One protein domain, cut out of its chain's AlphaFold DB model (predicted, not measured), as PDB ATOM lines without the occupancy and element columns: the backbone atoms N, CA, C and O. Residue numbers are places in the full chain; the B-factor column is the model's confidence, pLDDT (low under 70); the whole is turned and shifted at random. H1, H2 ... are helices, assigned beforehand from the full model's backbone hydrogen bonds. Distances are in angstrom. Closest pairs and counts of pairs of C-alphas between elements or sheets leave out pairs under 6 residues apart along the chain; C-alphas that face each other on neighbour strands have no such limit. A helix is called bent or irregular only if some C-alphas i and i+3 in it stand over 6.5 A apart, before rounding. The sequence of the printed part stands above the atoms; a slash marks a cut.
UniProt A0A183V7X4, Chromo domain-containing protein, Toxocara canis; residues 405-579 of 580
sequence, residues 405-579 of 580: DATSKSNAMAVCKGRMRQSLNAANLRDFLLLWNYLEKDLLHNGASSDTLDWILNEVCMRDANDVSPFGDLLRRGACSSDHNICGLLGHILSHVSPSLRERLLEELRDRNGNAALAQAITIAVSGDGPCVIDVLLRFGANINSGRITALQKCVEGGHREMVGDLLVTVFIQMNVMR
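This is residues 405 to 579 of the 580 residues of the protein "Chromo domain-containing protein" of Toxocara canis (UniProt A0A183V7X4). Ten helices follow one another as a chain wound in stacked turns, an elongated solenoid in which H1, H4, H7 and H9 make one row and H2, H5, H8 and H10 make a second row beside it, running back. The helical hairpin of H1 and H2 forms one end of the stack and that of H9 and H10 the other, while H3 and H6 lead from the second row back to the first in the turns between. The printed part has 175 residues, with ten named helices in the order H1 to H10 and no named strand, and its class is all helix. It is compact, with a radius of gyration of the C-alphas of 17.0 A, and its C-alphas span 57 by 37 by 30 A.

Find C-alpha 405 at (77.466, 155.600, 62.174); from there H1, residues 405 to 424, runs 28.3 A to C-alpha 424. After it comes H2, residues 429 to 443, 19.9 A long; it is neither bent nor irregular, but only just: C-alphas 440 and 443 are 6.2 A apart. Read on to H3, residues 450 to 461, and H4, residues 470 to 476. At C-alpha 485, (102.618, 139.972, 80.902), you meet H5, residues 485 to 496, 16.6 A long. Then come H6, residues 499 to 508, and H7, residues 512 to 526, 21.2 A long. H8 holds residues 532 to 539 and H9 residues 551 to 558. Last is H10, residues 561 to 577, which runs 24.3 A to C-alpha 577 at (83.080, 129.025, 103.189).

Start at the hairpin of H1 and H2: they touch at a shallow tilt of 14 degrees, opposite ways, and their closest C-alphas, those of Ser 423 and Phe 432, are 5.5 A apart. With residues 417 to 421 alone H1 touches H3, at a steep tilt of 51 degrees; look at the C-alphas of Arg 421 and Val 460, the closest, 5.2 A apart. With residues 421 to 424 alone H1 touches H4, the same way at 8 degrees, closest at Leu 424 and Pro 470, whose C-alphas are 6.6 A apart. H4 touches H7 at a steep tilt of 44 degrees, and the closest C-alphas, of Arg 476 and Ala 517, are 4.7 A apart. H7 touches H9 at 37 degrees, only just steep, with the C-alphas of Val 526 and Cys 555 closest at 6.0 A. With residues 429 to 432 alone H2 touches H5, the same way at a shallow tilt of 29 degrees, closest at the C-alphas of Leu 429 and Asn 485, 5.2 A apart. H5 touches H8 the same way at 20 degrees, with the C-alphas of Cys 487 and Val 533 closest at 4.8 A. H8 and H10 are close but not clearly touching, the C-alphas of Leu 538 and Thr 570 being 7.5 A apart. H9 and H10 form a hairpin at 17 degrees, closest at the C-alphas of Cys 555 and Val 564, 6.0 A. H3 and H6 only just touch, with 3 pairs of C-alphas within 8 A, the closest those of Asp 454 and Leu 501 at 6.6 A. Among the pairs that are apart are H1 and H10. Every O i to N i+4 pair is within hydrogen-bond range in H1, H2, H3, H5, H6, H8, H9 and H10; in H4 it is 2 of 3 and in H7 9 of 11.

The two C-alphas farthest apart, those of Asp 405 and Gly 559, are 58.3 A from each other. The printed part has no cut. The link from H8 to H9, 11 residues, is long; those from H2 to H3, H3 to H4 and H4 to H5 are short, and the others are tight. The mean pLDDT of the printed part is 76.4; look for values under 70 at, for instance, residues 464 to 468, 544 to 551 and 570 to 579.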
ATOM      1  N   ASP A 405      76.650 155.439  60.959       74.38
ATOM      2  CA  ASP A 405      77.466 155.600  62.174       74.38
ATOM      3  C   ASP A 405      77.406 154.352  63.074       74.38
ATOM      4  O   ASP A 405      78.445 153.808  63.455       74.38
ATOM      5  N   ALA A 406      76.207 153.820  63.333       70.00
ATOM      6  CA  ALA A 406      76.030 152.601  64.123       70.00
ATOM      7  C   ALA A 406      76.719 151.380  63.484       70.00
ATOM      8  O   ALA A 406      77.357 150.580  64.175       70.00
ATOM      9  N   THR A 407      76.653 151.255  62.156       71.75
ATOM     10  CA  THR A 407      77.313 150.180  61.400       71.75
ATOM     11  C   THR A 407      78.836 150.349  61.409       71.75
ATOM     12  O   THR A 407      79.560 149.372  61.599       71.75
ATOM     13  N   SER A 408      79.336 151.581  61.282       78.38
ATOM     14  CA  SER A 408      80.763 151.908  61.410       78.38
ATOM     15  C   SER A 408      81.306 151.520  62.792       78.38
ATOM     16  O   SER A 408      82.292 150.785  62.887       78.38
ATOM     17  N   LYS A 409      80.605 151.907  63.866       78.25
ATOM     18  CA  LYS A 409      80.947 151.550  65.253       78.25
ATOM     19  C   LYS A 409      80.891 150.041  65.500       78.25
ATOM     20  O   LYS A 409      81.803 149.500  66.120       78.25
ATOM     21  N   SER A 410      79.887 149.346  64.964       78.38
ATOM     22  CA  SER A 410      79.783 147.879  65.034       78.38
ATOM     23  C   SER A 410      80.967 147.178  64.346       78.38
ATOM     24  O   SER A 410      81.575 146.265  64.909       78.38
ATOM     25  N   ASN A 411      81.378 147.661  63.170       79.06
ATOM     26  CA  ASN A 411      82.551 147.142  62.464       79.06
ATOM     27  C   ASN A 411      83.855 147.415  63.235       79.06
ATOM     28  O   ASN A 411      84.681 146.512  63.384       79.06
ATOM     29  N   ALA A 412      84.029 148.625  63.776       83.75
ATOM     30  CA  ALA A 412      85.186 148.975  64.603       83.75
ATOM     31  C   ALA A 412      85.259 148.118  65.883       83.75
ATOM     32  O   ALA A 412      86.330 147.617  66.228       83.75
ATOM     33  N   MET A 413      84.115 147.862  66.525       85.69
ATOM     34  CA  MET A 413      83.972 146.951  67.663       85.69
ATOM     35  C   MET A 413      84.404 145.521  67.306       85.69
ATOM     36  O   MET A 413      85.204 144.920  68.023       85.69
ATOM     37  N   ALA A 414      83.937 144.978  66.176       83.69
ATOM     38  CA  ALA A 414      84.319 143.642  65.717       83.69
ATOM     39  C   ALA A 414      85.833 143.525  65.442       83.69
ATOM     40  O   ALA A 414      86.467 142.557  65.872       83.69
ATOM     41  N   VAL A 415      86.431 144.533  64.796       86.94
ATOM     42  CA  VAL A 415      87.886 144.605  64.568       86.94
ATOM     43  C   VAL A 415      88.651 144.715  65.891       86.94
ATOM     44  O   VAL A 415      89.660 144.028  66.065       86.94
ATOM     45  N   CYS A 416      88.169 145.520  66.842       90.81
ATOM     46  CA  CYS A 416      88.780 145.661  68.164       90.81
ATOM     47  C   CYS A 416      88.777 144.329  68.926       90.81
ATOM     48  O   CYS A 416      89.845 143.873  69.336       90.81
ATOM     49  N   LYS A 417      87.626 143.640  69.017       89.94
ATOM     50  CA  LYS A 417      87.520 142.298  69.624       89.94
ATOM     51  C   LYS A 417      88.489 141.299  68.980       89.94
ATOM     52  O   LYS A 417      89.210 140.594  69.686       89.94
ATOM     53  N   GLY A 418      88.558 141.276  67.647       88.00
ATOM     54  CA  GLY A 418      89.478 140.409  66.905       88.00
ATOM     55  C   GLY A 418      90.950 140.674  67.236       88.00
ATOM     56  O   GLY A 418      91.703 139.731  67.484       88.00
ATOM     57  N   ARG A 419      91.358 141.948  67.311       91.69
ATOM     58  CA  ARG A 419      92.723 142.335  67.707       91.69
ATOM     59  C   ARG A 419      93.012 142.029  69.177       91.69
ATOM     60  O   ARG A 419      94.086 141.521  69.467       91.69
ATOM     61  N   MET A 420      92.065 142.249  70.090       92.56
ATOM     62  CA  MET A 420      92.233 141.909  71.513       92.56
ATOM     63  C   MET A 420      92.465 140.410  71.699       92.56
ATOM     64  O   MET A 420      93.375 140.014  72.427       92.56
ATOM     65  N   ARG A 421      91.705 139.570  70.982       90.62
ATOM     66  CA  ARG A 421      91.909 138.116  70.979       90.62
ATOM     67  C   ARG A 421      93.276 137.732  70.394       90.62
ATOM     68  O   ARG A 421      93.911 136.819  70.910       90.62
ATOM     69  N   GLN A 422      93.775 138.442  69.377       89.50
ATOM     70  CA  GLN A 422      95.142 138.249  68.863       89.50
ATOM     71  C   GLN A 422      96.215 138.641  69.891       89.50
ATOM     72  O   GLN A 422      97.151 137.870  70.085       89.50
ATOM     73  N   SER A 423      96.077 139.776  70.585       90.12
ATOM     74  CA  SER A 423      97.008 140.200  71.646       90.12
ATOM     75  C   SER A 423      97.016 139.226  72.827       90.12
ATOM     76  O   SER A 423      98.088 138.876  73.322       90.12
ATOM     77  N   LEU A 424      95.846 138.713  73.222       89.25
ATOM     78  CA  LEU A 424      95.702 137.651  74.222       89.25
ATOM     79  C   LEU A 424      96.402 136.360  73.758       89.25
ATOM     80  O   LEU A 424      97.251 135.820  74.465       89.25
ATOM     81  N   ASN A 425      96.169 135.955  72.506       86.75
ATOM     82  CA  ASN A 425      96.857 134.843  71.839       86.75
ATOM     83  C   ASN A 425      98.340 135.116  71.508       86.75
ATOM     84  O   ASN A 425      99.016 134.221  70.992       86.75
ATOM     85  N   ALA A 426      98.875 136.291  71.837       87.00
ATOM     86  CA  ALA A 426     100.299 136.622  71.791       87.00
ATOM     87  C   ALA A 426     100.906 136.821  73.194       87.00
ATOM     88  O   ALA A 426     102.103 137.065  73.298       87.00
ATOM     89  N   ALA A 427     100.098 136.727  74.261       87.00
ATOM     90  CA  ALA A 427     100.446 137.151  75.620       87.00
ATOM     91  C   ALA A 427     101.001 138.595  75.694       87.00
ATOM     92  O   ALA A 427     101.813 138.916  76.557       87.00
ATOM     93  N   ASN A 428     100.565 139.483  74.791       89.19
ATOM     94  CA  ASN A 428     101.035 140.867  74.719       89.19
ATOM     95  C   ASN A 428     100.123 141.789  75.546       89.19
ATOM     96  O   ASN A 428      99.083 142.253  75.070       89.19
ATOM     97  N   LEU A 429     100.540 142.059  76.788       89.12
ATOM     98  CA  LEU A 429      99.833 142.938  77.722       89.12
ATOM     99  C   LEU A 429      99.687 144.365  77.184       89.12
ATOM    100  O   LEU A 429      98.609 144.949  77.276       89.12
ATOM    101  N   ARG A 430     100.752 144.930  76.604       89.44
ATOM    102  CA  ARG A 430     100.773 146.329  76.154       89.44
ATOM    103  C   ARG A 430      99.750 146.581  75.049       89.44
ATOM    104  O   ARG A 430      98.982 147.538  75.144       89.44
ATOM    105  N   ASP A 431      99.705 145.714  74.042       92.50
ATOM    106  CA  ASP A 431      98.745 145.844  72.942       92.50
ATOM    107  C   ASP A 431      97.311 145.598  73.418       92.50
ATOM    108  O   ASP A 431      96.399 146.307  72.992       92.50
ATOM    109  N   PHE A 432      97.103 144.652  74.341       93.12
ATOM    110  CA  PHE A 432      95.786 144.416  74.933       93.12
ATOM    111  C   PHE A 432      95.284 145.647  75.700       93.12
ATOM    112  O   PHE A 432      94.155 146.076  75.480       93.12
ATOM    113  N   LEU A 433      96.121 146.263  76.543       91.75
ATOM    114  CA  LEU A 433      95.766 147.472  77.298       91.75
ATOM    115  C   LEU A 433      95.510 148.681  76.389       91.75
ATOM    116  O   LEU A 433      94.618 149.481  76.678       91.75
ATOM    117  N   LEU A 434      96.250 148.824  75.286       93.19
ATOM    118  CA  LEU A 434      95.993 149.870  74.289       93.19
ATOM    119  C   LEU A 434      94.631 149.676  73.609       93.19
ATOM    120  O   LEU A 434      93.869 150.634  73.477       93.19
ATOM    121  N   LEU A 435      94.299 148.441  73.225       93.19
ATOM    122  CA  LEU A 435      93.004 148.103  72.629       93.19
ATOM    123  C   LEU A 435      91.849 148.234  73.632       93.19
ATOM    124  O   LEU A 435      90.786 148.718  73.257       93.19
ATOM    125  N   TRP A 436      92.066 147.877  74.900       91.31
ATOM    126  CA  TRP A 436      91.096 148.086  75.977       91.31
ATOM    127  C   TRP A 436      90.799 149.574  76.197       91.31
ATOM    128  O   TRP A 436      89.642 149.979  76.239       91.31
ATOM    129  N   ASN A 437      91.836 150.416  76.262       89.88
ATOM    130  CA  ASN A 437      91.659 151.863  76.409       89.88
ATOM    131  C   ASN A 437      90.906 152.484  75.221       89.88
ATOM    132  O   ASN A 437      90.039 153.329  75.435       89.88
ATOM    133  N   TYR A 438      91.218 152.060  73.991       89.44
ATOM    134  CA  TYR A 438      90.499 152.475  72.780       89.44
ATOM    135  C   TYR A 438      89.023 152.048  72.826       89.44
ATOM    136  O   TYR A 438      88.120 152.837  72.551       89.44
ATOM    137  N   LEU A 439      88.763 150.809  73.243       88.56
ATOM    138  CA  LEU A 439      87.415 150.285  73.430       88.56
ATOM    139  C   LEU A 439      86.611 151.116  74.445       88.56
ATOM    140  O   LEU A 439      85.500 151.548  74.145       88.56
ATOM    141  N   GLU A 440      87.167 151.351  75.632       85.12
ATOM    142  CA  GLU A 440      86.478 152.012  76.745       85.12
ATOM    143  C   GLU A 440      86.214 153.506  76.478       85.12
ATOM    144  O   GLU A 440      85.123 154.006  76.767       85.12
ATOM    145  N   LYS A 441      87.176 154.213  75.868       84.75
ATOM    146  CA  LYS A 441      87.105 155.665  75.625       84.75
ATOM    147  C   LYS A 441      86.431 156.021  74.300       84.75
ATOM    148  O   LYS A 441      85.517 156.849  74.276       84.75
ATOM    149  N   ASP A 442      86.852 155.387  73.208       81.81
ATOM    150  CA  ASP A 442      86.495 155.820  71.852       81.81
ATOM    151  C   ASP A 442      85.285 155.067  71.281       81.81
ATOM    152  O   ASP A 442      84.506 155.652  70.530       81.81
ATOM    153  N   LEU A 443      85.086 153.795  71.655       80.25
ATOM    154  CA  LEU A 443      83.940 152.992  71.195       80.25
ATOM    155  C   LEU A 443      82.767 152.956  72.187       80.25
ATOM    156  O   LEU A 443      81.619 152.838  71.760       80.25
ATOM    157  N   LEU A 444      83.044 153.037  73.492       79.12
ATOM    158  CA  LEU A 444      82.050 152.907  74.567       79.12
ATOM    159  C   LEU A 444      81.858 154.178  75.423       79.12
ATOM    160  O   LEU A 444      80.982 154.204  76.290       79.12
ATOM    161  N   HIS A 445      82.648 155.227  75.176       70.50
ATOM    162  CA  HIS A 445      82.529 156.562  75.778       70.50
ATOM    163  C   HIS A 445      82.393 156.596  77.315       70.50
ATOM    164  O   HIS A 445      81.485 157.240  77.840       70.50
ATOM    165  N   ASN A 446      83.309 155.946  78.049       61.38
ATOM    166  CA  ASN A 446      83.464 156.032  79.520       61.38
ATOM    167  C   ASN A 446      82.205 155.709  80.365       61.38
ATOM    168  O   ASN A 446      82.192 155.950  81.573       61.38
ATOM    169  N   GLY A 447      81.143 155.185  79.750       58.62
ATOM    170  CA  GLY A 447      79.837 154.943  80.371       58.62
ATOM    171  C   GLY A 447      79.252 153.571  80.044       58.62
ATOM    172  O   GLY A 447      78.053 153.361  80.226       58.62
ATOM    173  N   ALA A 448      80.075 152.642  79.545       70.31
ATOM    174  CA  ALA A 448      79.660 151.265  79.306       70.31
ATOM    175  C   ALA A 448      79.081 150.624  80.570       70.31
ATOM    176  O   ALA A 448      79.655 150.705  81.657       70.31
ATOM    177  N   SER A 449      77.966 149.910  80.412       78.12
ATOM    178  CA  SER A 449      77.499 149.013  81.464       78.12
ATOM    179  C   SER A 449      78.489 147.861  81.652       78.12
ATOM    180  O   SER A 449      79.080 147.375  80.682       78.12
ATOM    181  N   SER A 450      78.605 147.364  82.889       81.00
ATOM    182  CA  SER A 450      79.362 146.137  83.186       81.00
ATOM    183  C   SER A 450      78.924 144.978  82.283       81.00
ATOM    184  O   SER A 450      79.770 144.236  81.805       81.00
ATOM    185  N   ASP A 451      77.624 144.882  81.978       80.06
ATOM    186  CA  ASP A 451      77.055 143.869  81.080       80.06
ATOM    187  C   ASP A 451      77.621 143.956  79.642       80.06
ATOM    188  O   ASP A 451      77.775 142.940  78.964       80.06
ATOM    189  N   THR A 452      77.954 145.164  79.165       83.50
ATOM    190  CA  THR A 452      78.547 145.379  77.831       83.50
ATOM    191  C   THR A 452      80.008 144.934  77.805       83.50
ATOM    192  O   THR A 452      80.430 144.255  76.868       83.50
ATOM    193  N   LEU A 453      80.773 145.284  78.847       84.62
ATOM    194  CA  LEU A 453      82.165 144.851  79.007       84.62
ATOM    195  C   LEU A 453      82.254 143.331  79.188       84.62
ATOM    196  O   LEU A 453      83.095 142.696  78.554       84.62
ATOM    197  N   ASP A 454      81.339 142.742  79.959       88.56
ATOM    198  CA  ASP A 454      81.197 141.294  80.110       88.56
ATOM    199  C   ASP A 454      80.912 140.608  78.772       88.56
ATOM    200  O   ASP A 454      81.567 139.623  78.439       88.56
ATOM    201  N   TRP A 455      79.971 141.117  77.968       88.06
ATOM    202  CA  TRP A 455      79.700 140.550  76.644       88.06
ATOM    203  C   TRP A 455      80.954 140.570  75.754       88.06
ATOM    204  O   TRP A 455      81.278 139.566  75.115       88.06
ATOM    205  N   ILE A 456      81.702 141.676  75.758       88.56
ATOM    206  CA  ILE A 456      82.941 141.813  74.982       88.56
ATOM    207  C   ILE A 456      84.035 140.869  75.492       88.56
ATOM    208  O   ILE A 456      84.666 140.183  74.687       88.56
ATOM    209  N   LEU A 457      84.260 140.795  76.805       90.06
ATOM    210  CA  LEU A 457      85.283 139.923  77.386       90.06
ATOM    211  C   LEU A 457      84.922 138.445  77.257       90.06
ATOM    212  O   LEU A 457      85.810 137.648  76.970       90.06
ATOM    213  N   ASN A 458      83.643 138.077  77.363       89.56
ATOM    214  CA  ASN A 458      83.161 136.735  77.046       89.56
ATOM    215  C   ASN A 458      83.527 136.372  75.596       89.56
ATOM    216  O   ASN A 458      84.142 135.341  75.360       89.56
ATOM    217  N   GLU A 459      83.234 137.239  74.627       87.12
ATOM    218  CA  GLU A 459      83.599 137.023  73.218       87.12
ATOM    219  C   GLU A 459      85.120 136.934  72.993       87.12
ATOM    220  O   GLU A 459      85.588 136.101  72.219       87.12
ATOM    221  N   VAL A 460      85.922 137.765  73.665       89.62
ATOM    222  CA  VAL A 460      87.389 137.761  73.511       89.62
ATOM    223  C   VAL A 460      88.032 136.527  74.157       89.62
ATOM    224  O   VAL A 460      88.949 135.953  73.568       89.62
ATOM    225  N   CYS A 461      87.558 136.112  75.334       87.50
ATOM    226  CA  CYS A 461      88.219 135.129  76.198       87.50
ATOM    227  C   CYS A 461      87.706 133.690  76.033       87.50
ATOM    228  O   CYS A 461      88.468 132.751  76.282       87.50
ATOM    229  N   MET A 462      86.436 133.508  75.653       83.12
ATOM    230  CA  MET A 462      85.772 132.200  75.608       83.12
ATOM    231  C   MET A 462      86.004 131.451  74.290       83.12
ATOM    232  O   MET A 462      86.542 131.969  73.311       83.12
ATOM    233  N   ARG A 463      85.596 130.183  74.305       70.19
ATOM    234  CA  ARG A 463      85.774 129.196  73.243       70.19
ATOM    235  C   ARG A 463      84.895 129.479  72.011       70.19
ATOM    236  O   ARG A 463      83.672 129.493  72.123       70.19
ATOM    237  N   ASP A 464      85.497 129.555  70.822       63.84
ATOM    238  CA  ASP A 464      84.772 129.268  69.573       63.84
ATOM    239  C   ASP A 464      84.597 127.746  69.468       63.84
ATOM    240  O   ASP A 464      85.517 127.009  69.812       63.84
ATOM    241  N   ALA A 465      83.444 127.270  68.983       51.97
ATOM    242  CA  ALA A 465      82.843 125.951  69.258       51.97
ATOM    243  C   ALA A 465      83.714 124.662  69.224       51.97
ATOM    244  O   ALA A 465      83.236 123.628  69.686       51.97
ATOM    245  N   ASN A 466      84.948 124.678  68.707       49.88
ATOM    246  CA  ASN A 466      85.858 123.524  68.688       49.88
ATOM    247  C   ASN A 466      87.279 123.785  69.245       49.88
ATOM    248  O   ASN A 466      87.907 122.832  69.709       49.88
ATOM    249  N   ASP A 467      87.779 125.024  69.279       62.75
ATOM    250  CA  ASP A 467      89.193 125.331  69.589       62.75
ATOM    251  C   ASP A 467      89.463 125.489  71.094       62.75
ATOM    252  O   ASP A 467      88.570 125.281  71.906       62.75
ATOM    253  N   VAL A 468      90.686 125.798  71.527       65.94
ATOM    254  CA  VAL A 468      90.942 126.130  72.944       65.94
ATOM    255  C   VAL A 468      90.452 127.554  73.217       65.94
ATOM    256  O   VAL A 468      90.583 128.425  72.360       65.94
ATOM    257  N   SER A 469      89.879 127.815  74.398       80.38
ATOM    258  CA  SER A 469      89.541 129.185  74.791       80.38
ATOM    259  C   SER A 469      90.825 130.028  74.899       80.38
ATOM    260  O   SER A 469      91.773 129.582  75.546       80.38
ATOM    261  N   PRO A 470      90.890 131.240  74.315       84.56
ATOM    262  CA  PRO A 470      92.045 132.140  74.431       84.56
ATOM    263  C   PRO A 470      92.523 132.355  75.876       84.56
ATOM    264  O   PRO A 470      93.721 132.456  76.132       84.56
ATOM    265  N   PHE A 471      91.592 132.354  76.834       84.94
ATOM    266  CA  PHE A 471      91.886 132.410  78.267       84.94
ATOM    267  C   PHE A 471      92.594 131.148  78.798       84.94
ATOM    268  O   PHE A 471      93.571 131.251  79.537       84.94
ATOM    269  N   GLY A 472      92.159 129.951  78.388       78.94
ATOM    270  CA  GLY A 472      92.830 128.694  78.735       78.94
ATOM    271  C   GLY A 472      94.180 128.523  78.027       78.94
ATOM    272  O   GLY A 472      95.137 128.036  78.626       78.94
ATOM    273  N   ASP A 473      94.290 128.966  76.773       80.94
ATOM    274  CA  ASP A 473      95.539 128.950  76.000       80.94
ATOM    275  C   ASP A 473      96.585 129.940  76.537       80.94
ATOM    276  O   ASP A 473      97.784 129.712  76.364       80.94
ATOM    277  N   LEU A 474      96.163 131.013  77.218       82.69
ATOM    278  CA  LEU A 474      97.067 131.914  77.936       82.69
ATOM    279  C   LEU A 474      97.793 131.178  79.079       82.69
ATOM    280  O   LEU A 474      98.999 131.345  79.239       82.69
ATOM    281  N   LEU A 475      97.087 130.320  79.824       77.31
ATOM    282  CA  LEU A 475      97.647 129.565  80.956       77.31
ATOM    283  C   LEU A 475      98.600 128.437  80.530       77.31
ATOM    284  O   LEU A 475      99.585 128.170  81.214       77.31
ATOM    285  N   ARG A 476      98.370 127.809  79.369       74.56
ATOM    286  CA  ARG A 476      99.261 126.759  78.825       74.56
ATOM    287  C   ARG A 476     100.679 127.239  78.534       74.56
ATOM    288  O   ARG A 476     101.598 126.427  78.480       74.56
ATOM    289  N   ARG A 477     100.851 128.544  78.313       71.56
ATOM    290  CA  ARG A 477     102.132 129.163  77.933       71.56
ATOM    291  C   ARG A 477     103.131 129.227  79.087       71.56
ATOM    292  O   ARG A 477     104.313 129.411  78.823       71.56
ATOM    293  N   GLY A 478     102.677 129.008  80.323       65.25
ATOM    294  CA  GLY A 478     103.534 128.826  81.489       65.25
ATOM    295  C   GLY A 478     103.671 130.050  82.390       65.25
ATOM    296  O   GLY A 478     102.784 130.901  82.451       65.25
ATOM    297  N   ALA A 479     104.771 130.079  83.144       60.19
ATOM    298  CA  ALA A 479     105.074 131.118  84.122       60.19
ATOM    299  C   ALA A 479     105.288 132.493  83.466       60.19
ATOM    300  O   ALA A 479     105.569 132.603  82.270       60.19
ATOM    301  N   CYS A 480     105.179 133.556  84.267       67.75
ATOM    302  CA  CYS A 480     105.583 134.887  83.828       67.75
ATOM    303  C   CYS A 480     107.067 134.890  83.423       67.75
ATOM    304  O   CYS A 480     107.904 134.378  84.162       67.75
ATOM    305  N   SER A 481     107.402 135.552  82.310       64.12
ATOM    306  CA  SER A 481     108.740 136.138  82.162       64.12
ATOM    307  C   SER A 481     108.930 137.267  83.189       64.12
ATOM    308  O   SER A 481     107.973 137.676  83.855       64.12
ATOM    309  N   SER A 482     110.134 137.844  83.232       65.00
ATOM    310  CA  SER A 482     110.454 139.108  83.925       65.00
ATOM    311  C   SER A 482     109.428 140.228  83.727       65.00
ATOM    312  O   SER A 482     109.311 141.126  84.554       65.00
ATOM    313  N   ASP A 483     108.686 140.186  82.623       72.88
ATOM    314  CA  ASP A 483     107.815 141.268  82.172       72.88
ATOM    315  C   ASP A 483     106.377 141.119  82.694       72.88
ATOM    316  O   ASP A 483     105.526 141.957  82.403       72.88
ATOM    317  N   HIS A 484     106.071 140.036  83.426       81.69
ATOM    318  CA  HIS A 484     104.784 139.805  84.099       81.69
ATOM    319  C   HIS A 484     103.527 139.911  83.202       81.69
ATOM    320  O   HIS A 484     102.401 140.040  83.686       81.69
ATOM    321  N   ASN A 485     103.691 139.775  81.880       84.75
ATOM    322  CA  ASN A 485     102.618 139.972  80.902       84.75
ATOM    323  C   ASN A 485     101.399 139.062  81.142       84.75
ATOM    324  O   ASN A 485     100.261 139.516  81.035       84.75
ATOM    325  N   ILE A 486     101.623 137.788  81.488       85.31
ATOM    326  CA  ILE A 486     100.556 136.793  81.686       85.31
ATOM    327  C   ILE A 486      99.716 137.126  82.928       85.31
ATOM    328  O   ILE A 486      98.492 137.216  82.830       85.31
ATOM    329  N   CYS A 487     100.346 137.360  84.085       85.19
ATOM    330  CA  CYS A 487      99.613 137.715  85.303       85.19
ATOM    331  C   CYS A 487      98.988 139.117  85.214       85.19
ATOM    332  O   CYS A 487      97.904 139.322  85.753       85.19
ATOM    333  N   GLY A 488      99.603 140.055  84.484       87.00
ATOM    334  CA  GLY A 488      99.014 141.362  84.187       87.00
ATOM    335  C   GLY A 488      97.756 141.261  83.318       87.00
ATOM    336  O   GLY A 488      96.743 141.879  83.642       87.00
ATOM    337  N   LEU A 489      97.780 140.434  82.264       89.25
ATOM    338  CA  LEU A 489      96.615 140.171  81.406       89.25
ATOM    339  C   LEU A 489      95.476 139.532  82.205       89.25
ATOM    340  O   LEU A 489      94.347 140.020  82.167       89.25
ATOM    341  N   LEU A 490      95.778 138.472  82.962       88.00
ATOM    342  CA  LEU A 490      94.804 137.798  83.823       88.00
ATOM    343  C   LEU A 490      94.237 138.750  84.876       88.00
ATOM    344  O   LEU A 490      93.024 138.818  85.038       88.00
ATOM    345  N   GLY A 491      95.096 139.509  85.559       87.62
ATOM    346  CA  GLY A 491      94.693 140.438  86.609       87.62
ATOM    347  C   GLY A 491      93.758 141.525  86.088       87.62
ATOM    348  O   GLY A 491      92.730 141.781  86.709       87.62
ATOM    349  N   HIS A 492      94.071 142.095  84.922       90.31
ATOM    350  CA  HIS A 492      93.252 143.112  84.270       90.31
ATOM    351  C   HIS A 492      91.907 142.549  83.773       90.31
ATOM    352  O   HIS A 492      90.857 143.115  84.071       90.31
ATOM    353  N   ILE A 493      91.897 141.397  83.089       90.19
ATOM    354  CA  ILE A 493      90.643 140.750  82.660       90.19
ATOM    355  C   ILE A 493      89.769 140.441  83.883       90.19
ATOM    356  O   ILE A 493      88.605 140.840  83.933       90.19
ATOM    357  N   LEU A 494      90.330 139.784  84.901       89.06
ATOM    358  CA  LEU A 494      89.585 139.344  86.080       89.06
ATOM    359  C   LEU A 494      89.109 140.511  86.963       89.06
ATOM    360  O   LEU A 494      88.078 140.362  87.628       89.06
ATOM    361  N   SER A 495      89.780 141.671  86.941       89.94
ATOM    362  CA  SER A 495      89.313 142.885  87.627       89.94
ATOM    363  C   SER A 495      88.155 143.594  86.923       89.94
ATOM    364  O   SER A 495      87.356 144.223  87.613       89.94
ATOM    365  N   HIS A 496      88.051 143.499  85.591       87.19
ATOM    366  CA  HIS A 496      87.026 144.203  84.804       87.19
ATOM    367  C   HIS A 496      85.764 143.376  84.497       87.19
ATOM    368  O   HIS A 496      84.735 143.968  84.180       87.19
ATOM    369  N   VAL A 497      85.802 142.043  84.621       89.69
ATOM    370  CA  VAL A 497      84.596 141.194  84.520       89.69
ATOM    371  C   VAL A 497      83.743 141.214  85.792       89.69
ATOM    372  O   VAL A 497      84.263 141.284  86.914       89.69
ATOM    373  N   SER A 498      82.427 141.057  85.634       89.38
ATOM    374  CA  SER A 498      81.513 140.830  86.758       89.38
ATOM    375  C   SER A 498      81.791 139.494  87.470       89.38
ATOM    376  O   SER A 498      82.396 138.588  86.887       89.38
ATOM    377  N   PRO A 499      81.310 139.306  88.717       87.12
ATOM    378  CA  PRO A 499      81.448 138.036  89.431       87.12
ATOM    379  C   PRO A 499      80.902 136.831  88.653       87.12
ATOM    380  O   PRO A 499      81.523 135.773  88.668       87.12
ATOM    381  N   SER A 500      79.794 136.999  87.922       86.31
ATOM    382  CA  SER A 500      79.154 135.920  87.159       86.31
ATOM    383  C   SER A 500      79.983 135.483  85.949       86.31
ATOM    384  O   SER A 500      80.083 134.290  85.660       86.31
ATOM    385  N   LEU A 501      80.605 136.429  85.234       87.38
ATOM    386  CA  LEU A 501      81.514 136.089  84.138       87.38
ATOM    387  C   LEU A 501      82.860 135.573  84.666       87.38
ATOM    388  O   LEU A 501      83.428 134.658  84.073       87.38
ATOM    389  N   ARG A 502      83.341 136.087  85.804       89.94
ATOM    390  CA  ARG A 502      84.532 135.566  86.495       89.94
ATOM    391  C   ARG A 502      84.371 134.092  86.856       89.94
ATOM    392  O   ARG A 502      85.243 133.296  86.525       89.94
ATOM    393  N   GLU A 503      83.253 133.725  87.480       85.31
ATOM    394  CA  GLU A 503      82.926 132.336  87.818       85.31
ATOM    395  C   GLU A 503      82.913 131.453  86.561       85.31
ATOM    396  O   GLU A 503      83.557 130.409  86.538       85.31
ATOM    397  N   ARG A 504      82.294 131.920  85.469       85.69
ATOM    398  CA  ARG A 504      82.268 131.198  84.188       85.69
ATOM    399  C   ARG A 504      83.655 131.010  83.558       85.69
ATOM    400  O   ARG A 504      83.951 129.922  83.071       85.69
ATOM    401  N   LEU A 505      84.505 132.040  83.571       85.81
ATOM    402  CA  LEU A 505      85.887 131.964  83.074       85.81
ATOM    403  C   LEU A 505      86.733 130.978  83.891       85.81
ATOM    404  O   LEU A 505      87.577 130.284  83.329       85.81
ATOM    405  N   LEU A 506      86.497 130.897  85.201       83.25
ATOM    406  CA  LEU A 506      87.155 129.934  86.086       83.25
ATOM    407  C   LEU A 506      86.579 128.514  85.937       83.25
ATOM    408  O   LEU A 506      87.331 127.549  86.062       83.25
ATOM    409  N   GLU A 507      85.294 128.358  85.608       79.00
ATOM    410  CA  GLU A 507      84.680 127.052  85.329       79.00
ATOM    411  C   GLU A 507      85.219 126.425  84.030       79.00
ATOM    412  O   GLU A 507      85.494 125.227  83.996       79.00
ATOM    413  N   GLU A 508      85.499 127.223  82.991       77.06
ATOM    414  CA  GLU A 508      86.201 126.750  81.782       77.06
ATOM    415  C   GLU A 508      87.586 126.154  82.100       77.06
ATOM    416  O   GLU A 508      88.048 125.252  81.399       77.06
ATOM    417  N   LEU A 509      88.245 126.598  83.182       74.19
ATOM    418  CA  LEU A 509      89.509 126.011  83.653       74.19
ATOM    419  C   LEU A 509      89.329 124.646  84.332       74.19
ATOM    420  O   LEU A 509      90.312 123.937  84.534       74.19
ATOM    421  N   ARG A 510      88.099 124.252  84.671       70.81
ATOM    422  CA  ARG A 510      87.767 122.945  85.267       70.81
ATOM    423  C   ARG A 510      87.381 121.912  84.210       70.81
ATOM    424  O   ARG A 510      87.485 120.705  84.450       70.81
ATOM    425  N   ASP A 511      86.987 122.367  83.028       68.00
ATOM    426  CA  ASP A 511      86.655 121.513  81.894       68.00
ATOM    427  C   ASP A 511      87.891 120.737  81.398       68.00
ATOM    428  O   ASP A 511      89.020 121.183  81.591       68.00
ATOM    429  N   ARG A 512      87.736 119.571  80.745       58.84
ATOM    430  CA  ARG A 512      88.875 118.651  80.451       58.84
ATOM    431  C   ARG A 512      90.096 119.323  79.795       58.84
ATOM    432  O   ARG A 512      91.228 118.938  80.077       58.84
ATOM    433  N   ASN A 513      89.863 120.320  78.940       63.44
ATOM    434  CA  ASN A 513      90.905 121.074  78.239       63.44
ATOM    435  C   ASN A 513      91.490 122.236  79.064       63.44
ATOM    436  O   ASN A 513      92.641 122.615  78.834       63.44
ATOM    437  N   GLY A 514      90.712 122.800  79.988       64.06
ATOM    438  CA  GLY A 514      91.150 123.827  80.931       64.06
ATOM    439  C   GLY A 514      91.911 123.233  82.111       64.06
ATOM    440  O   GLY A 514      92.953 123.753  82.487       64.06
ATOM    441  N   ASN A 515      91.485 122.068  82.602       67.50
ATOM    442  CA  ASN A 515      92.122 121.358  83.712       67.50
ATOM    443  C   ASN A 515      93.564 120.947  83.345       67.50
ATOM    444  O   ASN A 515      94.477 121.032  84.162       67.50
ATOM    445  N   ALA A 516      93.795 120.586  82.075       69.31
ATOM    446  CA  ALA A 516      95.136 120.378  81.525       69.31
ATOM    447  C   ALA A 516      95.964 121.678  81.458       69.31
ATOM    448  O   ALA A 516      97.146 121.661  81.792       69.31
ATOM    449  N   ALA A 517      95.349 122.804  81.074       71.12
ATOM    450  CA  ALA A 517      96.011 124.110  81.040       71.12
ATOM    451  C   ALA A 517      96.393 124.605  82.441       71.12
ATOM    452  O   ALA A 517      97.496 125.107  82.635       71.12
ATOM    453  N   LEU A 518      95.511 124.413  83.422       74.38
ATOM    454  CA  LEU A 518      95.744 124.752  84.819       74.38
ATOM    455  C   LEU A 518      96.844 123.867  85.424       74.38
ATOM    456  O   LEU A 518      97.785 124.389  86.012       74.38
ATOM    457  N   ALA A 519      96.795 122.548  85.202       70.38
ATOM    458  CA  ALA A 519      97.854 121.621  85.611       70.38
ATOM    459  C   ALA A 519      99.221 121.979  84.998       70.38
ATOM    460  O   ALA A 519     100.245 121.905  85.682       70.38
ATOM    461  N   GLN A 520      99.244 122.407  83.733       72.81
ATOM    462  CA  GLN A 520     100.450 122.885  83.057       72.81
ATOM    463  C   GLN A 520     100.950 124.210  83.651       72.81
ATOM    464  O   GLN A 520     102.133 124.312  83.964       72.81
ATOM    465  N   ALA A 521     100.062 125.183  83.885       73.81
ATOM    466  CA  ALA A 521     100.400 126.457  84.519       73.81
ATOM    467  C   ALA A 521     101.012 126.257  85.914       73.81
ATOM    468  O   ALA A 521     102.056 126.833  86.201       73.81
ATOM    469  N   ILE A 522     100.426 125.383  86.743       72.75
ATOM    470  CA  ILE A 522     100.983 125.014  88.055       72.75
ATOM    471  C   ILE A 522     102.347 124.349  87.887       72.75
ATOM    472  O   ILE A 522     103.294 124.736  88.555       72.75
ATOM    473  N   THR A 523     102.474 123.367  86.988       71.50
ATOM    474  CA  THR A 523     103.740 122.638  86.795       71.50
ATOM    475  C   THR A 523     104.873 123.581  86.388       71.50
ATOM    476  O   THR A 523     105.991 123.426  86.869       71.50
ATOM    477  N   ILE A 524     104.594 124.582  85.547       69.62
ATOM    478  CA  ILE A 524     105.599 125.558  85.105       69.62
ATOM    479  C   ILE A 524     105.848 126.635  86.178       69.62
ATOM    480  O   ILE A 524     106.999 127.002  86.376       69.62
ATOM    481  N   ALA A 525     104.823 127.086  86.911       68.69
ATOM    482  CA  ALA A 525     104.979 128.003  88.049       68.69
ATOM    483  C   ALA A 525     105.760 127.378  89.219       68.69
ATOM    484  O   ALA A 525     106.462 128.080  89.931       68.69
ATOM    485  N   VAL A 526     105.659 126.058  89.393       66.19
ATOM    486  CA  VAL A 526     106.503 125.262  90.294       66.19
ATOM    487  C   VAL A 526     107.912 125.109  89.706       66.19
ATOM    488  O   VAL A 526     108.894 125.228  90.412       66.19
ATOM    489  N   SER A 527     108.065 124.912  88.397       67.00
ATOM    490  CA  SER A 527     109.394 124.703  87.789       67.00
ATOM    491  C   SER A 527     110.230 125.985  87.586       67.00
ATOM    492  O   SER A 527     111.252 125.917  86.903       67.00
ATOM    493  N   GLY A 528     109.825 127.147  88.117       65.00
ATOM    494  CA  GLY A 528     110.541 128.418  87.938       65.00
ATOM    495  C   GLY A 528     110.168 129.502  88.957       65.00
ATOM    496  O   GLY A 528     109.223 129.354  89.725       65.00
ATOM    497  N   ASP A 529     110.896 130.619  88.941       54.75
ATOM    498  CA  ASP A 529     110.877 131.663  89.988       54.75
ATOM    499  C   ASP A 529     109.653 132.617  89.945       54.75
ATOM    500  O   ASP A 529     109.770 133.807  90.239       54.75
ATOM    501  N   GLY A 530     108.467 132.146  89.534       63.97
ATOM    502  CA  GLY A 530     107.338 133.025  89.182       63.97
ATOM    503  C   GLY A 530     105.933 132.481  89.477       63.97
ATOM    504  O   GLY A 530     105.210 132.161  88.527       63.97
ATOM    505  N   PRO A 531     105.478 132.461  90.748       72.12
ATOM    506  CA  PRO A 531     104.121 132.044  91.129       72.12
ATOM    507  C   PRO A 531     103.010 133.042  90.748       72.12
ATOM    508  O   PRO A 531     101.841 132.669  90.756       72.12
ATOM    509  N   CYS A 532     103.369 134.258  90.317       80.81
ATOM    510  CA  CYS A 532     102.518 135.370  89.851       80.81
ATOM    511  C   CYS A 532     101.152 135.007  89.213       80.81
ATOM    512  O   CYS A 532     100.146 135.680  89.443       80.81
ATOM    513  N   VAL A 533     101.107 133.985  88.350       80.12
ATOM    514  CA  VAL A 533      99.889 133.524  87.660       80.12
ATOM    515  C   VAL A 533      98.926 132.843  88.635       80.12
ATOM    516  O   VAL A 533      97.721 133.085  88.587       80.12
ATOM    517  N   ILE A 534      99.461 132.014  89.530       78.00
ATOM    518  CA  ILE A 534      98.714 131.313  90.573       78.00
ATOM    519  C   ILE A 534      98.186 132.315  91.602       78.00
ATOM    520  O   ILE A 534      97.011 132.234  91.948       78.00
ATOM    521  N   ASP A 535      98.978 133.314  91.997       77.88
ATOM    522  CA  ASP A 535      98.562 134.348  92.958       77.88
ATOM    523  C   ASP A 535      97.350 135.140  92.451       77.88
ATOM    524  O   ASP A 535      96.380 135.363  93.179       77.88
ATOM    525  N   VAL A 536      97.363 135.524  91.168       84.12
ATOM    526  CA  VAL A 536      96.225 136.187  90.516       84.12
ATOM    527  C   VAL A 536      95.003 135.264  90.484       84.12
ATOM    528  O   VAL A 536      93.906 135.696  90.840       84.12
ATOM    529  N   LEU A 537      95.167 133.993  90.108       82.00
ATOM    530  CA  LEU A 537      94.062 133.031  90.080       82.00
ATOM    531  C   LEU A 537      93.463 132.791  91.481       82.00
ATOM    532  O   LEU A 537      92.239 132.821  91.624       82.00
ATOM    533  N   LEU A 538      94.292 132.625  92.518       78.94
ATOM    534  CA  LEU A 538      93.859 132.487  93.916       78.94
ATOM    535  C   LEU A 538      93.122 133.743  94.398       78.94
ATOM    536  O   LEU A 538      92.007 133.636  94.911       78.94
ATOM    537  N   ARG A 539      93.684 134.935  94.153       80.94
ATOM    538  CA  ARG A 539      93.084 136.235  94.505       80.94
ATOM    539  C   ARG A 539      91.688 136.435  93.909       80.94
ATOM    540  O   ARG A 539      90.857 137.109  94.516       80.94
ATOM    541  N   PHE A 540      91.428 135.862  92.737       81.31
ATOM    542  CA  PHE A 540      90.133 135.928  92.059       81.31
ATOM    543  C   PHE A 540      89.229 134.703  92.289       81.31
ATOM    544  O   PHE A 540      88.129 134.661  91.735       81.31
ATOM    545  N   GLY A 541      89.629 133.763  93.155       74.69
ATOM    546  CA  GLY A 541      88.782 132.672  93.649       74.69
ATOM    547  C   GLY A 541      88.883 131.347  92.886       74.69
ATOM    548  O   GLY A 541      87.984 130.516  93.007       74.69
ATOM    549  N   ALA A 542      89.943 131.114  92.108       75.12
ATOM    550  CA  ALA A 542      90.121 129.857  91.380       75.12
ATOM    551  C   ALA A 542      90.196 128.641  92.326       75.12
ATOM    552  O   ALA A 542      91.003 128.597  93.258       75.12
ATOM    553  N   ASN A 543      89.395 127.605  92.059       70.75
ATOM    554  CA  ASN A 543      89.515 126.324  92.756       70.75
ATOM    555  C   ASN A 543      90.572 125.445  92.074       70.75
ATOM    556  O   ASN A 543      90.281 124.690  91.142       70.75
ATOM    557  N   ILE A 544      91.803 125.523  92.579       66.50
ATOM    558  CA  ILE A 544      92.973 124.838  92.010       66.50
ATOM    559  C   ILE A 544      93.087 123.355  92.451       66.50
ATOM    560  O   ILE A 544      94.069 122.670  92.165       66.50
ATOM    561  N   ASN A 545      92.060 122.818  93.119       65.56
ATOM    562  CA  ASN A 545      91.964 121.410  93.531       65.56
ATOM    563  C   ASN A 545      90.983 120.598  92.665       65.56
ATOM    564  O   ASN A 545      90.600 119.486  93.016       65.56
ATOM    565  N   SER A 546      90.552 121.151  91.532       56.81
ATOM    566  CA  SER A 546      89.462 120.639  90.693       56.81
ATOM    567  C   SER A 546      89.872 119.564  89.663       56.81
ATOM    568  O   SER A 546      89.128 119.311  88.711       56.81
ATOM    569  N   GLY A 547      91.023 118.906  89.848       58.19
ATOM    570  CA  GLY A 547      91.621 117.965  88.890       58.19
ATOM    571  C   GLY A 547      92.191 116.681  89.516       58.19
ATOM    572  O   GLY A 547      92.219 116.514  90.730       58.19
ATOM    573  N   ARG A 548      92.663 115.751  88.666       51.84
ATOM    574  CA  ARG A 548      93.254 114.454  89.086       51.84
ATOM    575  C   ARG A 548      94.627 114.564  89.759       51.84
ATOM    576  O   ARG A 548      95.064 113.607  90.383       51.84
ATOM    577  N   ILE A 549      95.304 115.692  89.580       54.62
ATOM    578  CA  ILE A 549      96.557 116.053  90.239       54.62
ATOM    579  C   ILE A 549      96.249 117.383  90.918       54.62
ATOM    580  O   ILE A 549      95.844 118.326  90.236       54.62
ATOM    581  N   THR A 550      96.367 117.456  92.241       65.81
ATOM    582  CA  THR A 550      96.097 118.709  92.958       65.81
ATOM    583  C   THR A 550      97.270 119.668  92.788       65.81
ATOM    584  O   THR A 550      98.426 119.242  92.718       65.81
ATOM    585  N   ALA A 551      96.995 120.975  92.763       66.06
ATOM    586  CA  ALA A 551      98.063 121.975  92.760       66.06
ATOM    587  C   ALA A 551      99.011 121.786  93.949       66.06
ATOM    588  O   ALA A 551     100.227 121.821  93.796       66.06
ATOM    589  N   LEU A 552      98.427 121.476  95.111       70.75
ATOM    590  CA  LEU A 552      99.141 121.157  96.337       70.75
ATOM    591  C   LEU A 552     100.128 119.996  96.150       70.75
ATOM    592  O   LEU A 552     101.281 120.128  96.548       70.75
ATOM    593  N   GLN A 553      99.721 118.896  95.502       72.12
ATOM    594  CA  GLN A 553     100.622 117.774  95.214       72.12
ATOM    595  C   GLN A 553     101.818 118.227  94.368       72.12
ATOM    596  O   GLN A 553     102.949 117.884  94.698       72.12
ATOM    597  N   LYS A 554     101.601 119.035  93.320       70.19
ATOM    598  CA  LYS A 554     102.699 119.530  92.472       70.19
ATOM    599  C   LYS A 554     103.631 120.498  93.201       70.19
ATOM    600  O   LYS A 554     104.844 120.367  93.062       70.19
ATOM    601  N   CYS A 555     103.103 121.407  94.020       70.62
ATOM    602  CA  CYS A 555     103.927 122.312  94.826       70.62
ATOM    603  C   CYS A 555     104.745 121.562  95.894       70.62
ATOM    604  O   CYS A 555     105.887 121.935  96.159       70.62
ATOM    605  N   VAL A 556     104.196 120.484  96.473       74.75
ATOM    606  CA  VAL A 556     104.912 119.595  97.408       74.75
ATOM    607  C   VAL A 556     105.987 118.774  96.688       74.75
ATOM    608  O   VAL A 556     107.107 118.709  97.184       74.75
ATOM    609  N   GLU A 557     105.690 118.203  95.516       73.00
ATOM    610  CA  GLU A 557     106.664 117.470  94.686       73.00
ATOM    611  C   GLU A 557     107.849 118.353  94.249       73.00
ATOM    612  O   GLU A 557     108.971 117.857  94.184       73.00
ATOM    613  N   GLY A 558     107.624 119.647  93.983       69.06
ATOM    614  CA  GLY A 558     108.688 120.608  93.657       69.06
ATOM    615  C   GLY A 558     109.393 121.249  94.864       69.06
ATOM    616  O   GLY A 558     110.463 121.821  94.706       69.06
ATOM    617  N   GLY A 559     108.826 121.166  96.074       69.19
ATOM    618  CA  GLY A 559     109.417 121.739  97.294       69.19
ATOM    619  C   GLY A 559     109.104 123.221  97.579       69.19
ATOM    620  O   GLY A 559     109.757 123.827  98.432       69.19
ATOM    621  N   HIS A 560     108.091 123.811  96.936       69.75
ATOM    622  CA  HIS A 560     107.781 125.251  97.008       69.75
ATOM    623  C   HIS A 560     106.984 125.590  98.271       69.75
ATOM    624  O   HIS A 560     105.760 125.730  98.242       69.75
ATOM    625  N   ARG A 561     107.689 125.703  99.406       70.88
ATOM    626  CA  ARG A 561     107.085 125.900 100.737       70.88
ATOM    627  C   ARG A 561     106.115 127.080 100.824       70.88
ATOM    628  O   ARG A 561     105.087 126.936 101.477       70.88
ATOM    629  N   GLU A 562     106.420 128.206 100.182       69.44
ATOM    630  CA  GLU A 562     105.581 129.415 100.229       69.44
ATOM    631  C   GLU A 562     104.235 129.181  99.528       69.44
ATOM    632  O   GLU A 562     103.191 129.257 100.172       69.44
ATOM    633  N   MET A 563     104.257 128.709  98.275       67.94
ATOM    634  CA  MET A 563     103.043 128.329  97.537       67.94
ATOM    635  C   MET A 563     102.222 127.244  98.248       67.94
ATOM    636  O   MET A 563     100.994 127.244  98.168       67.94
ATOM    637  N   VAL A 564     102.875 126.294  98.932       73.25
ATOM    638  CA  VAL A 564     102.182 125.291  99.761       73.25
ATOM    639  C   VAL A 564     101.464 125.963 100.936       73.25
ATOM    640  O   VAL A 564     100.330 125.590 101.230       73.25
ATOM    641  N   GLY A 565     102.072 126.969 101.569       71.62
ATOM    642  CA  GLY A 565     101.437 127.791 102.603       71.62
ATOM    643  C   GLY A 565     100.187 128.510 102.092       71.62
ATOM    644  O   GLY A 565      99.103 128.314 102.645       71.62
ATOM    645  N   ASP A 566     100.305 129.260 100.997       69.19
ATOM    646  CA  ASP A 566      99.192 130.035 100.428       69.19
ATOM    647  C   ASP A 566      98.051 129.144  99.918       69.19
ATOM    648  O   ASP A 566      96.868 129.442 100.129       69.19
ATOM    649  N   LEU A 567      98.379 127.997  99.312       71.31
ATOM    650  CA  LEU A 567      97.390 126.988  98.931       71.31
ATOM    651  C   LEU A 567      96.686 126.394 100.154       71.31
ATOM    652  O   LEU A 567      95.467 126.244 100.116       71.31
ATOM    653  N   LEU A 568      97.398 126.082 101.242       73.12
ATOM    654  CA  LEU A 568      96.785 125.550 102.466       73.12
ATOM    655  C   LEU A 568      95.872 126.578 103.146       73.12
ATOM    656  O   LEU A 568      94.759 126.222 103.539       73.12
ATOM    657  N   VAL A 569      96.283 127.848 103.225       71.12
ATOM    658  CA  VAL A 569      95.441 128.943 103.740       71.12
ATOM    659  C   VAL A 569      94.193 129.110 102.870       71.12
ATOM    660  O   VAL A 569      93.075 129.141 103.391       71.12
ATOM    661  N   THR A 570      94.346 129.135 101.545       66.94
ATOM    662  CA  THR A 570      93.210 129.307 100.626       66.94
ATOM    663  C   THR A 570      92.264 128.104 100.647       66.94
ATOM    664  O   THR A 570      91.047 128.284 100.643       66.94
ATOM    665  N   VAL A 571      92.787 126.876 100.749       64.50
ATOM    666  CA  VAL A 571      91.990 125.651 100.947       64.50
ATOM    667  C   VAL A 571      91.216 125.710 102.258       64.50
ATOM    668  O   VAL A 571      90.024 125.407 102.269       64.50
ATOM    669  N   PHE A 572      91.847 126.139 103.352       62.56
ATOM    670  CA  PHE A 572      91.179 126.262 104.646       62.56
ATOM    671  C   PHE A 572      90.044 127.297 104.602       62.56
ATOM    672  O   PHE A 572      88.962 127.055 105.139       62.56
ATOM    673  N   ILE A 573      90.237 128.415 103.896       61.25
ATOM    674  CA  ILE A 573      89.180 129.409 103.654       61.25
ATOM    675  C   ILE A 573      88.055 128.805 102.795       61.25
ATOM    676  O   ILE A 573      86.896 128.847 103.207       61.25
ATOM    677  N   GLN A 574      88.365 128.172 101.658       58.94
ATOM    678  CA  GLN A 574      87.363 127.554 100.772       58.94
ATOM    679  C   GLN A 574      86.546 126.453 101.476       58.94
ATOM    680  O   GLN A 574      85.327 126.389 101.308       58.94
ATOM    681  N   MET A 575      87.179 125.619 102.309       56.25
ATOM    682  CA  MET A 575      86.493 124.568 103.075       56.25
ATOM    683  C   MET A 575      85.580 125.113 104.180       56.25
ATOM    684  O   MET A 575      84.569 124.481 104.485       56.25
ATOM    685  N   ASN A 576      85.907 126.264 104.772       50.88
ATOM    686  CA  ASN A 576      85.047 126.907 105.767       50.88
ATOM    687  C   ASN A 576      83.906 127.707 105.117       50.88
ATOM    688  O   ASN A 576      82.793 127.691 105.634       50.88
ATOM    689  N   VAL A 577      84.133 128.326 103.953       51.19
ATOM    690  CA  VAL A 577      83.080 129.025 103.189       51.19
ATOM    691  C   VAL A 577      82.038 128.051 102.623       51.19
ATOM    692  O   VAL A 577      80.867 128.398 102.585       51.19
ATOM    693  N   MET A 578      82.408 126.813 102.262       39.72
ATOM    694  CA  MET A 578      81.439 125.773 101.856       39.72
ATOM    695  C   MET A 578      80.762 125.024 103.026       39.72
ATOM    696  O   MET A 578      80.070 124.032 102.797       39.72
ATOM    697  N   ARG A 579      80.964 125.458 104.279       36.88
ATOM    698  CA  ARG A 579      80.303 124.896 105.477       36.88
ATOM    699  C   ARG A 579      79.222 125.804 106.084       36.88
ATOM    700  O   ARG A 579      78.627 125.407 107.086       36.88
TER     701      ARG A 579